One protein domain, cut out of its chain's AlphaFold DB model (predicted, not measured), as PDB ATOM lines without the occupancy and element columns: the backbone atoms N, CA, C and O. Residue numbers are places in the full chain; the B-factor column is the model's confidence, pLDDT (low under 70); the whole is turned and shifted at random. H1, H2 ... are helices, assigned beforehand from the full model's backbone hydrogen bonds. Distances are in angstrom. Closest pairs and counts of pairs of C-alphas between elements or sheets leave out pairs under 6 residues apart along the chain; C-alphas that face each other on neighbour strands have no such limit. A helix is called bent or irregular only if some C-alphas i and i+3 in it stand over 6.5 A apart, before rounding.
ATOM      1  N   GLN A   6       0.027  10.745  24.893       88.38
ATOM      2  CA  GLN A   6       0.969  11.058  23.813       88.38
ATOM      3  C   GLN A   6       2.330  11.540  24.321       88.38
ATOM      4  O   GLN A   6       3.360  11.104  23.814       88.38
ATOM      5  N   TRP A   7       2.352  12.396  25.350       90.00
ATOM      6  CA  TRP A   7       3.611  12.807  25.975       90.00
ATOM      7  C   TRP A   7       4.312  11.619  26.639       90.00
ATOM      8  O   TRP A   7       5.511  11.435  26.455       90.00
ATOM      9  N   GLY A   8       3.556  10.776  27.354       90.75
ATOM     10  CA  GLY A   8       4.096   9.566  27.975       90.75
ATOM     11  C   GLY A   8       4.732   8.612  26.962       90.75
ATOM     12  O   GLY A   8       5.829   8.122  27.209       90.75
ATOM     13  N   VAL A   9       4.087   8.408  25.806       92.31
ATOM     14  CA  VAL A   9       4.615   7.576  24.709       92.31
ATOM     15  C   VAL A   9       5.873   8.188  24.089       92.31
ATOM     16  O   VAL A   9       6.820   7.465  23.790       92.31
ATOM     17  N   PHE A  10       5.909   9.508  23.891       92.75
ATOM     18  CA  PHE A  10       7.113  10.174  23.398       92.75
ATOM     19  C   PHE A  10       8.280   9.996  24.379       92.75
ATOM     20  O   PHE A  10       9.340   9.529  23.977       92.75
ATOM     21  N   VAL A  11       8.084  10.291  25.666       92.00
ATOM     22  CA  VAL A  11       9.147  10.174  26.677       92.00
ATOM     23  C   VAL A  11       9.644   8.732  26.797       92.00
ATOM     24  O   VAL A  11      10.851   8.510  26.756       92.00
ATOM     25  N   SER A  12       8.746   7.741  26.857       93.25
ATOM     26  CA  SER A  12       9.149   6.339  27.032       93.25
ATOM     27  C   SER A  12      10.012   5.798  25.893       93.25
ATOM     28  O   SER A  12      10.851   4.931  26.122       93.25
ATOM     29  N   GLU A  13       9.802   6.286  24.670       93.62
ATOM     30  CA  GLU A  13      10.511   5.797  23.484       93.62
ATOM     31  C   GLU A  13      11.711   6.673  23.104       93.62
ATOM     32  O   GLU A  13      12.699   6.162  22.578       93.62
ATOM     33  N   CYS A  14      11.630   7.983  23.345       94.50
ATOM     34  CA  CYS A  14      12.510   8.969  22.717       94.50
ATOM     35  C   CYS A  14      13.369   9.765  23.696       94.50
ATOM     36  O   CYS A  14      14.305  10.426  23.251       94.50
ATOM     37  N   GLU A  15      13.124   9.712  25.009       92.00
ATOM     38  CA  GLU A  15      13.926  10.470  25.983       92.00
ATOM     39  C   GLU A  15      15.412  10.090  25.911       92.00
ATOM     40  O   GLU A  15      16.274  10.957  25.828       92.00
ATOM     41  N   ALA A  16      15.725   8.795  25.844       92.81
ATOM     42  CA  ALA A  16      17.110   8.334  25.763       92.81
ATOM     43  C   ALA A  16      17.808   8.713  24.443       92.81
ATOM     44  O   ALA A  16      19.036   8.778  24.392       92.81
ATOM     45  N   GLU A  17      17.052   8.893  23.359       92.94
ATOM     46  CA  GLU A  17      17.576   9.321  22.057       92.94
ATOM     47  C   GLU A  17      17.795  10.841  22.042       92.94
ATOM     48  O   GLU A  17      18.899  11.321  21.783       92.94
ATOM     49  N   THR A  18      16.776  11.595  22.448       91.12
ATOM     50  CA  THR A  18      16.817  13.060  22.522       91.12
ATOM     51  C   THR A  18      17.834  13.568  23.539       91.12
ATOM     52  O   THR A  18      18.541  14.531  23.258       91.12
ATOM     53  N   ALA A  19      18.045  12.858  24.651       89.62
ATOM     54  CA  ALA A  19      19.120  13.151  25.603       89.62
ATOM     55  C   ALA A  19      20.534  13.017  25.003       89.62
ATOM     56  O   ALA A  19      21.482  13.598  25.529       89.62
ATOM     57  N   ARG A  20      20.694  12.274  23.896       90.81
ATOM     58  CA  ARG A  20      21.943  12.199  23.116       90.81
ATOM     59  C   ARG A  20      22.020  13.259  22.011       90.81
ATOM     60  O   ARG A  20      23.020  13.322  21.302       90.81
ATOM     61  N   GLY A  21      20.996  14.101  21.879       89.62
ATOM     62  CA  GLY A  21      20.868  15.085  20.804       89.62
ATOM     63  C   GLY A  21      20.433  14.478  19.468       89.62
ATOM     64  O   GLY A  21      20.566  15.134  18.436       89.62
ATOM     65  N   GLU A  22      19.938  13.241  19.475       91.00
ATOM     66  CA  GLU A  22      19.451  12.533  18.294       91.00
ATOM     67  C   GLU A  22      17.917  12.585  18.238       91.00
ATOM     68  O   GLU A  22      17.239  12.647  19.266       91.00
ATOM     69  N   CYS A  23      17.356  12.573  17.030       92.50
ATOM     70  CA  CYS A  23      15.919  12.418  16.848       92.50
ATOM     71  C   CYS A  23      15.595  11.663  15.560       92.50
ATOM     72  O   CYS A  23      15.761  12.155  14.443       92.50
ATOM     73  N   SER A  24      15.109  10.443  15.726       93.38
ATOM     74  CA  SER A  24      14.729   9.545  14.655       93.38
ATOM     75  C   SER A  24      13.411   9.988  14.038       93.38
ATOM     76  O   SER A  24      12.590  10.664  14.660       93.38
ATOM     77  N   THR A  25      13.138   9.533  12.814       93.44
ATOM     78  CA  THR A  25      11.849   9.775  12.144       93.44
ATOM     79  C   THR A  25      10.663   9.346  13.012       93.44
ATOM     80  O   THR A  25       9.612   9.987  13.006       93.44
ATOM     81  N   ARG A  26      10.837   8.276  13.800       93.19
ATOM     82  CA  ARG A  26       9.830   7.809  14.754       93.19
ATOM     83  C   ARG A  26       9.604   8.837  15.863       93.19
ATOM     84  O   ARG A  26       8.454   9.180  16.128       93.19
ATOM     85  N   CYS A  27      10.673   9.345  16.465       94.00
ATOM     86  CA  CYS A  27      10.590  10.327  17.541       94.00
ATOM     87  C   CYS A  27      10.060  11.683  17.082       94.00
ATOM     88  O   CYS A  27       9.245  12.274  17.788       94.00
ATOM     89  N   HIS A  28      10.380  12.109  15.858       93.69
ATOM     90  CA  HIS A  28       9.719  13.255  15.230       93.69
ATOM     91  C   HIS A  28       8.197  13.060  15.127       93.69
ATOM     92  O   HIS A  28       7.435  13.964  15.468       93.69
ATOM     93  N   GLY A  29       7.741  11.880  14.694       93.31
ATOM     94  CA  GLY A  29       6.310  11.577  14.585       93.31
ATOM     95  C   GLY A  29       5.592  11.546  15.938       93.31
ATOM     96  O   GLY A  29       4.504  12.108  16.074       93.31
ATOM     97  N   LEU A  30       6.211  10.932  16.949       93.44
ATOM     98  CA  LEU A  30       5.662  10.880  18.308       93.44
ATOM     99  C   LEU A  30       5.623  12.267  18.962       93.44
ATOM    100  O   LEU A  30       4.620  12.618  19.584       93.44
ATOM    101  N   LEU A  31       6.662  13.085  18.764       92.00
ATOM    102  CA  LEU A  31       6.679  14.460  19.252       92.00
ATOM    103  C   LEU A  31       5.592  15.305  18.584       92.00
ATOM    104  O   LEU A  31       4.868  16.020  19.270       92.00
ATOM    105  N   ALA A  32       5.425  15.189  17.265       92.19
ATOM    106  CA  ALA A  32       4.362  15.891  16.546       92.19
ATOM    107  C   ALA A  32       2.966  15.506  17.070       92.19
ATOM    108  O   ALA A  32       2.116  16.375  17.266       92.19
ATOM    109  N   ALA A  33       2.740  14.221  17.365       91.50
ATOM    110  CA  ALA A  33       1.491  13.755  17.967       91.50
ATOM    111  C   ALA A  33       1.274  14.314  19.385       91.50
ATOM    112  O   ALA A  33       0.147  14.669  19.737       91.50
ATOM    113  N   ALA A  34       2.337  14.433  20.188       90.12
ATOM    114  CA  ALA A  34       2.275  15.052  21.510       90.12
ATOM    115  C   ALA A  34       1.971  16.559  21.429       90.12
ATOM    116  O   ALA A  34       1.106  17.053  22.160       90.12
ATOM    117  N   MET A  35       2.605  17.272  20.495       89.88
ATOM    118  CA  MET A  35       2.408  18.712  20.275       89.88
ATOM    119  C   MET A  35       1.027  19.053  19.705       89.88
ATOM    120  O   MET A  35       0.483  20.110  20.006       89.88
ATOM    121  N   ALA A  36       0.405  18.136  18.958       90.25
ATOM    122  CA  ALA A  36      -0.956  18.307  18.445       90.25
ATOM    123  C   ALA A  36      -2.045  18.309  19.542       90.25
ATOM    124  O   ALA A  36      -3.203  18.628  19.263       90.25
ATOM    125  N   THR A  37      -1.707  17.950  20.785       87.56
ATOM    126  CA  THR A  37      -2.641  18.033  21.915       87.56
ATOM    127  C   THR A  37      -2.810  19.484  22.397       87.56
ATOM    128  O   THR A  37      -1.893  20.290  22.242       87.56
ATOM    129  N   PRO A  38      -3.933  19.842  23.053       85.25
ATOM    130  CA  PRO A  38      -4.130  21.199  23.574       85.25
ATOM    131  C   PRO A  38      -3.017  21.666  24.527       85.25
ATOM    132  O   PRO A  38      -2.622  22.826  24.505       85.25
ATOM    133  N   HIS A  39      -2.481  20.757  25.350       84.50
ATOM    134  CA  HIS A  39      -1.356  21.052  26.240       84.50
ATOM    135  C   HIS A  39      -0.012  21.083  25.500       84.50
ATOM    136  O   HIS A  39       0.869  21.847  25.882       84.50
ATOM    137  N   GLY A  40       0.130  20.307  24.423       86.06
ATOM    138  CA  GLY A  40       1.295  20.339  23.542       86.06
ATOM    139  C   GLY A  40       1.485  21.692  22.855       86.06
ATOM    140  O   GLY A  40       2.589  22.225  22.851       86.06
ATOM    141  N   GLN A  41       0.406  22.323  22.392       83.31
ATOM    142  CA  GLN A  41       0.474  23.677  21.818       83.31
ATOM    143  C   GLN A  41       0.926  24.733  22.843       83.31
ATOM    144  O   GLN A  41       1.655  25.673  22.522       83.31
ATOM    145  N   ALA A  42       0.522  24.572  24.106       83.94
ATOM    146  CA  ALA A  42       1.005  25.427  25.187       83.94
ATOM    147  C   ALA A  42       2.493  25.176  25.498       83.94
ATOM    148  O   ALA A  42       3.207  26.113  25.847       83.94
ATOM    149  N   LEU A  43       2.973  23.937  25.344       82.75
ATOM    150  CA  LEU A  43       4.385  23.587  25.510       82.75
ATOM    151  C   LEU A  43       5.263  24.208  24.409       82.75
ATOM    152  O   LEU A  43       6.352  24.683  24.711       82.75
ATOM    153  N   GLU A  44       4.780  24.279  23.165       79.38
ATOM    154  CA  GLU A  44       5.495  24.932  22.051       79.38
ATOM    155  C   GLU A  44       5.743  26.429  22.309       79.38
ATOM    156  O   GLU A  44       6.784  26.970  21.945       79.38
ATOM    157  N   SER A  45       4.801  27.095  22.980       81.62
ATOM    158  CA  SER A  45       4.861  28.529  23.292       81.62
ATOM    159  C   SER A  45       5.353  28.840  24.710       81.62
ATOM    160  O   SER A  45       5.351  30.004  25.123       81.62
ATOM    161  N   CYS A  46       5.773  27.827  25.475       82.44
ATOM    162  CA  CYS A  46       6.184  28.032  26.856       82.44
ATOM    163  C   CYS A  46       7.512  28.799  26.949       82.44
ATOM    164  O   CYS A  46       8.423  28.644  26.134       82.44
ATOM    165  N   THR A  47       7.626  29.636  27.978       86.06
ATOM    166  CA  THR A  47       8.866  30.338  28.316       86.06
ATOM    167  C   THR A  47       9.310  29.914  29.708       86.06
ATOM    168  O   THR A  47       8.493  29.791  30.619       86.06
ATOM    169  N   CYS A  48      10.607  29.655  29.864       87.19
ATOM    170  CA  CYS A  48      11.202  29.371  31.167       87.19
ATOM    171  C   CYS A  48      11.386  30.690  31.928       87.19
ATOM    172  O   CYS A  48      11.784  31.690  31.325       87.19
ATOM    173  N   THR A  49      11.035  30.710  33.216       84.25
ATOM    174  CA  THR A  49      11.163  31.895  34.080       84.25
ATOM    175  C   THR A  49      12.326  31.726  35.051       84.25
ATOM    176  O   THR A  49      12.530  30.620  35.552       84.25
ATOM    177  N   GLU A  50      12.982  32.842  35.410       72.50
ATOM    178  CA  GLU A  50      14.277  32.920  36.126       72.50
ATOM    179  C   GLU A  50      14.439  32.078  37.416       72.50
ATOM    180  O   GLU A  50      15.529  31.953  37.974       72.50
ATOM    181  N   ARG A  51      13.346  31.537  37.963       68.50
ATOM    182  CA  ARG A  51      13.306  30.830  39.250       68.50
ATOM    183  C   ARG A  51      13.263  29.299  39.115       68.50
ATOM    184  O   ARG A  51      13.600  28.609  40.074       68.50
ATOM    185  N   GLU A  52      12.877  28.767  37.955       62.34
ATOM    186  CA  GLU A  52      12.597  27.332  37.716       62.34
ATOM    187  C   GLU A  52      13.372  26.774  36.503       62.34
ATOM    188  O   GLU A  52      13.051  25.720  35.943       62.34
ATOM    189  N   ASP A  53      14.424  27.478  36.089       72.19
ATOM    190  CA  ASP A  53      14.950  27.356  34.734       72.19
ATOM    191  C   ASP A  53      15.608  26.036  34.403       72.19
ATOM    192  O   ASP A  53      15.529  25.637  33.251       72.19
ATOM    193  N   GLN A  54      16.258  25.328  35.329       84.25
ATOM    194  CA  GLN A  54      17.051  24.168  34.907       84.25
ATOM    195  C   GLN A  54      16.191  23.048  34.322       84.25
ATOM    196  O   GLN A  54      16.541  22.505  33.278       84.25
ATOM    197  N   LEU A  55      15.050  22.737  34.941       86.62
ATOM    198  CA  LEU A  55      14.163  21.690  34.436       86.62
ATOM    199  C   LEU A  55      13.497  22.115  33.123       86.62
ATOM    200  O   LEU A  55      13.468  21.343  32.166       86.62
ATOM    201  N   CYS A  56      13.000  23.352  33.069       87.31
ATOM    202  CA  CYS A  56      12.347  23.888  31.879       87.31
ATOM    203  C   CYS A  56      13.324  24.005  30.698       87.31
ATOM    204  O   CYS A  56      13.032  23.546  29.597       87.31
ATOM    205  N   THR A  57      14.515  24.547  30.943       87.44
ATOM    206  CA  THR A  57      15.591  24.702  29.954       87.44
ATOM    207  C   THR A  57      16.078  23.337  29.486       87.44
ATOM    208  O   THR A  57      16.235  23.133  28.291       87.44
ATOM    209  N   HIS A  58      16.237  22.365  30.391       87.88
ATOM    210  CA  HIS A  58      16.610  21.002  30.011       87.88
ATOM    211  C   HIS A  58      15.559  20.348  29.107       87.88
ATOM    212  O   HIS A  58      15.901  19.771  28.076       87.88
ATOM    213  N   LEU A  59      14.280  20.448  29.473       88.19
ATOM    214  CA  LEU A  59      13.180  19.942  28.658       88.19
ATOM    215  C   LEU A  59      13.174  20.603  27.272       88.19
ATOM    216  O   LEU A  59      13.151  19.908  26.259       88.19
ATOM    217  N   ARG A  60      13.242  21.934  27.220       87.56
ATOM    218  CA  ARG A  60      13.211  22.697  25.969       87.56
ATOM    219  C   ARG A  60      14.417  22.403  25.082       87.56
ATOM    220  O   ARG A  60      14.248  22.123  23.902       87.56
ATOM    221  N   ASP A  61      15.619  22.455  25.636       86.62
ATOM    222  CA  ASP A  61      16.836  22.494  24.827       86.62
ATOM    223  C   ASP A  61      17.374  21.090  24.521       86.62
ATOM    224  O   ASP A  61      17.862  20.864  23.415       86.62
ATOM    225  N   ASN A  62      17.238  20.131  25.445       85.88
ATOM    226  CA  ASN A  62      17.758  18.773  25.246       85.88
ATOM    227  C   ASN A  62      16.692  17.812  24.720       85.88
ATOM    228  O   ASN A  62      16.943  17.080  23.770       85.88
ATOM    229  N   ILE A  63      15.491  17.820  25.304       87.81
ATOM    230  CA  ILE A  63      14.456  16.847  24.933       87.81
ATOM    231  C   ILE A  63      13.702  17.302  23.678       87.81
ATOM    232  O   ILE A  63      13.582  16.551  22.713       87.81
ATOM    233  N   LEU A  64      13.209  18.542  23.666       89.44
ATOM    234  CA  LEU A  64      12.474  19.082  22.518       89.44
ATOM    235  C   LEU A  64      13.431  19.537  21.407       89.44
ATOM    236  O   LEU A  64      13.222  19.211  20.237       89.44
ATOM    237  N   GLY A  65      14.511  20.227  21.783       87.88
ATOM    238  CA  GLY A  65      15.488  20.822  20.871       87.88
ATOM    239  C   GLY A  65      16.131  19.839  19.892       87.88
ATOM    240  O   GLY A  65      16.334  20.185  18.725       87.88
ATOM    241  N   ALA A  66      16.385  18.601  20.327       89.56
ATOM    242  CA  ALA A  66      16.930  17.539  19.479       89.56
ATOM    243  C   ALA A  66      16.033  17.231  18.264       89.56
ATOM    244  O   ALA A  66      16.532  16.965  17.173       89.56
ATOM    245  N   CYS A  67      14.712  17.325  18.439       88.19
ATOM    246  CA  CYS A  67      13.714  17.025  17.413       88.19
ATOM    247  C   CYS A  67      13.155  18.263  16.694       88.19
ATOM    248  O   CYS A  67      12.436  18.125  15.706       88.19
ATOM    249  N   THR A  68      13.421  19.478  17.174       83.81
ATOM    250  CA  THR A  68      12.977  20.718  16.506       83.81
ATOM    251  C   THR A  68      14.077  21.361  15.671       83.81
ATOM    252  O   THR A  68      13.797  22.227  14.840       83.81
ATOM    253  N   LYS A  69      15.337  20.957  15.865       73.38
ATOM    254  CA  LYS A  69      16.444  21.420  15.031       73.38
ATOM    255  C   LYS A  69      16.266  20.888  13.600       73.38
ATOM    256  O   LYS A  69      15.976  19.704  13.432       73.38
TER     257      LYS A  69
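Overview. This is residues 6 to 69 of the 121 residues of the protein "GDNF/GAS1 domain protein" of Ancylostoma duodenale (UniProt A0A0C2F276). The longest helix, H4, makes a corner with a crossed helical hairpin, H1 and H2: its last part, residues 62 to 67, packs on the end of H1, residues 15 to 18, and its beginning sticks out from the body with residues 50 to 55. The short helix H3 sits at the far end of H2, and the link from H3 to H4 runs back to the free end of H4, giving a roughly triangular outline. The printed part has 64 residues with four named helices, in the order H1, H2, H3, H4, and no named strand; the class is all helix. The whole is compact, with a radius of gyration of the C-alphas of 11.3 A and spans of 33 by 27 by 20 A.

Along the chain. Find C-alpha 53 at (14.950, 27.356, 34.734); from there H4, residues 53 to 68, runs 19.5 A to C-alpha 68 at (12.977, 20.718, 16.506). H4 is neither bent nor irregular, but only just: C-alphas 60 and 63 are 6.1 A apart. Go back to C-alpha 6 at (0.969, 11.058, 23.813), where H1, residues 6 to 18, begins; it is 16.0 A long. H1 is irregular, with C-alphas 13 and 16 at 7.4 A, and its line is a rough one. H2, residues 25 to 35, is 15.3 A long, and H3 holds residues 38 to 44.

Arrangement. Start at Ile 63 of H4: its C-alpha and that of Thr 18 are the closest of H4 and H1, 5.1 A apart. These helices touch about perpendicular, at 84 degrees, H1 with residues 15 to 18 alone and H4 with residues 62 to 67 alone. H4 and H2 only just touch, with 3 pairs of C-alphas within 8 A, and on H4 with residue 67 alone; the closest C-alphas are those of His 28 and Cys 67, 5.9 A apart. H1 and H2 form a helical hairpin and touch at a steep tilt of 41 degrees, opposite ways; look at the C-alphas of Gln 6 and Ala 34, their closest, 4.8 A apart. The helix packing is mostly crossed, with 0 of 3 pairs at a shallow tilt. H2 and H3 touch only at the corner by their link, closest at the C-alphas of Met 35 and Gln 41, 5.5 A apart. H3 and H4 are apart. H1 and H3 are only just apart, 8.2 A at the closest. In the backbone of H2, every O i to N i+4 pair is within hydrogen-bond range; in H1 it is 7 of 9, in H3 2 of 3 and in H4 8 of 12.

Size, cuts and confidence. The two C-alphas farthest apart are those of Thr 25 and Arg 51, 34.4 A. The printed part has no cut. The link from H2 to H3 is tight, and those from H1 to H2 and from H3 to H4 are short. Residues 50 to 55, of which 53 to 55 belong to H4, stand free. The mean pLDDT of the printed part is 87.5; look to residues 51 to 52 for the values under 70.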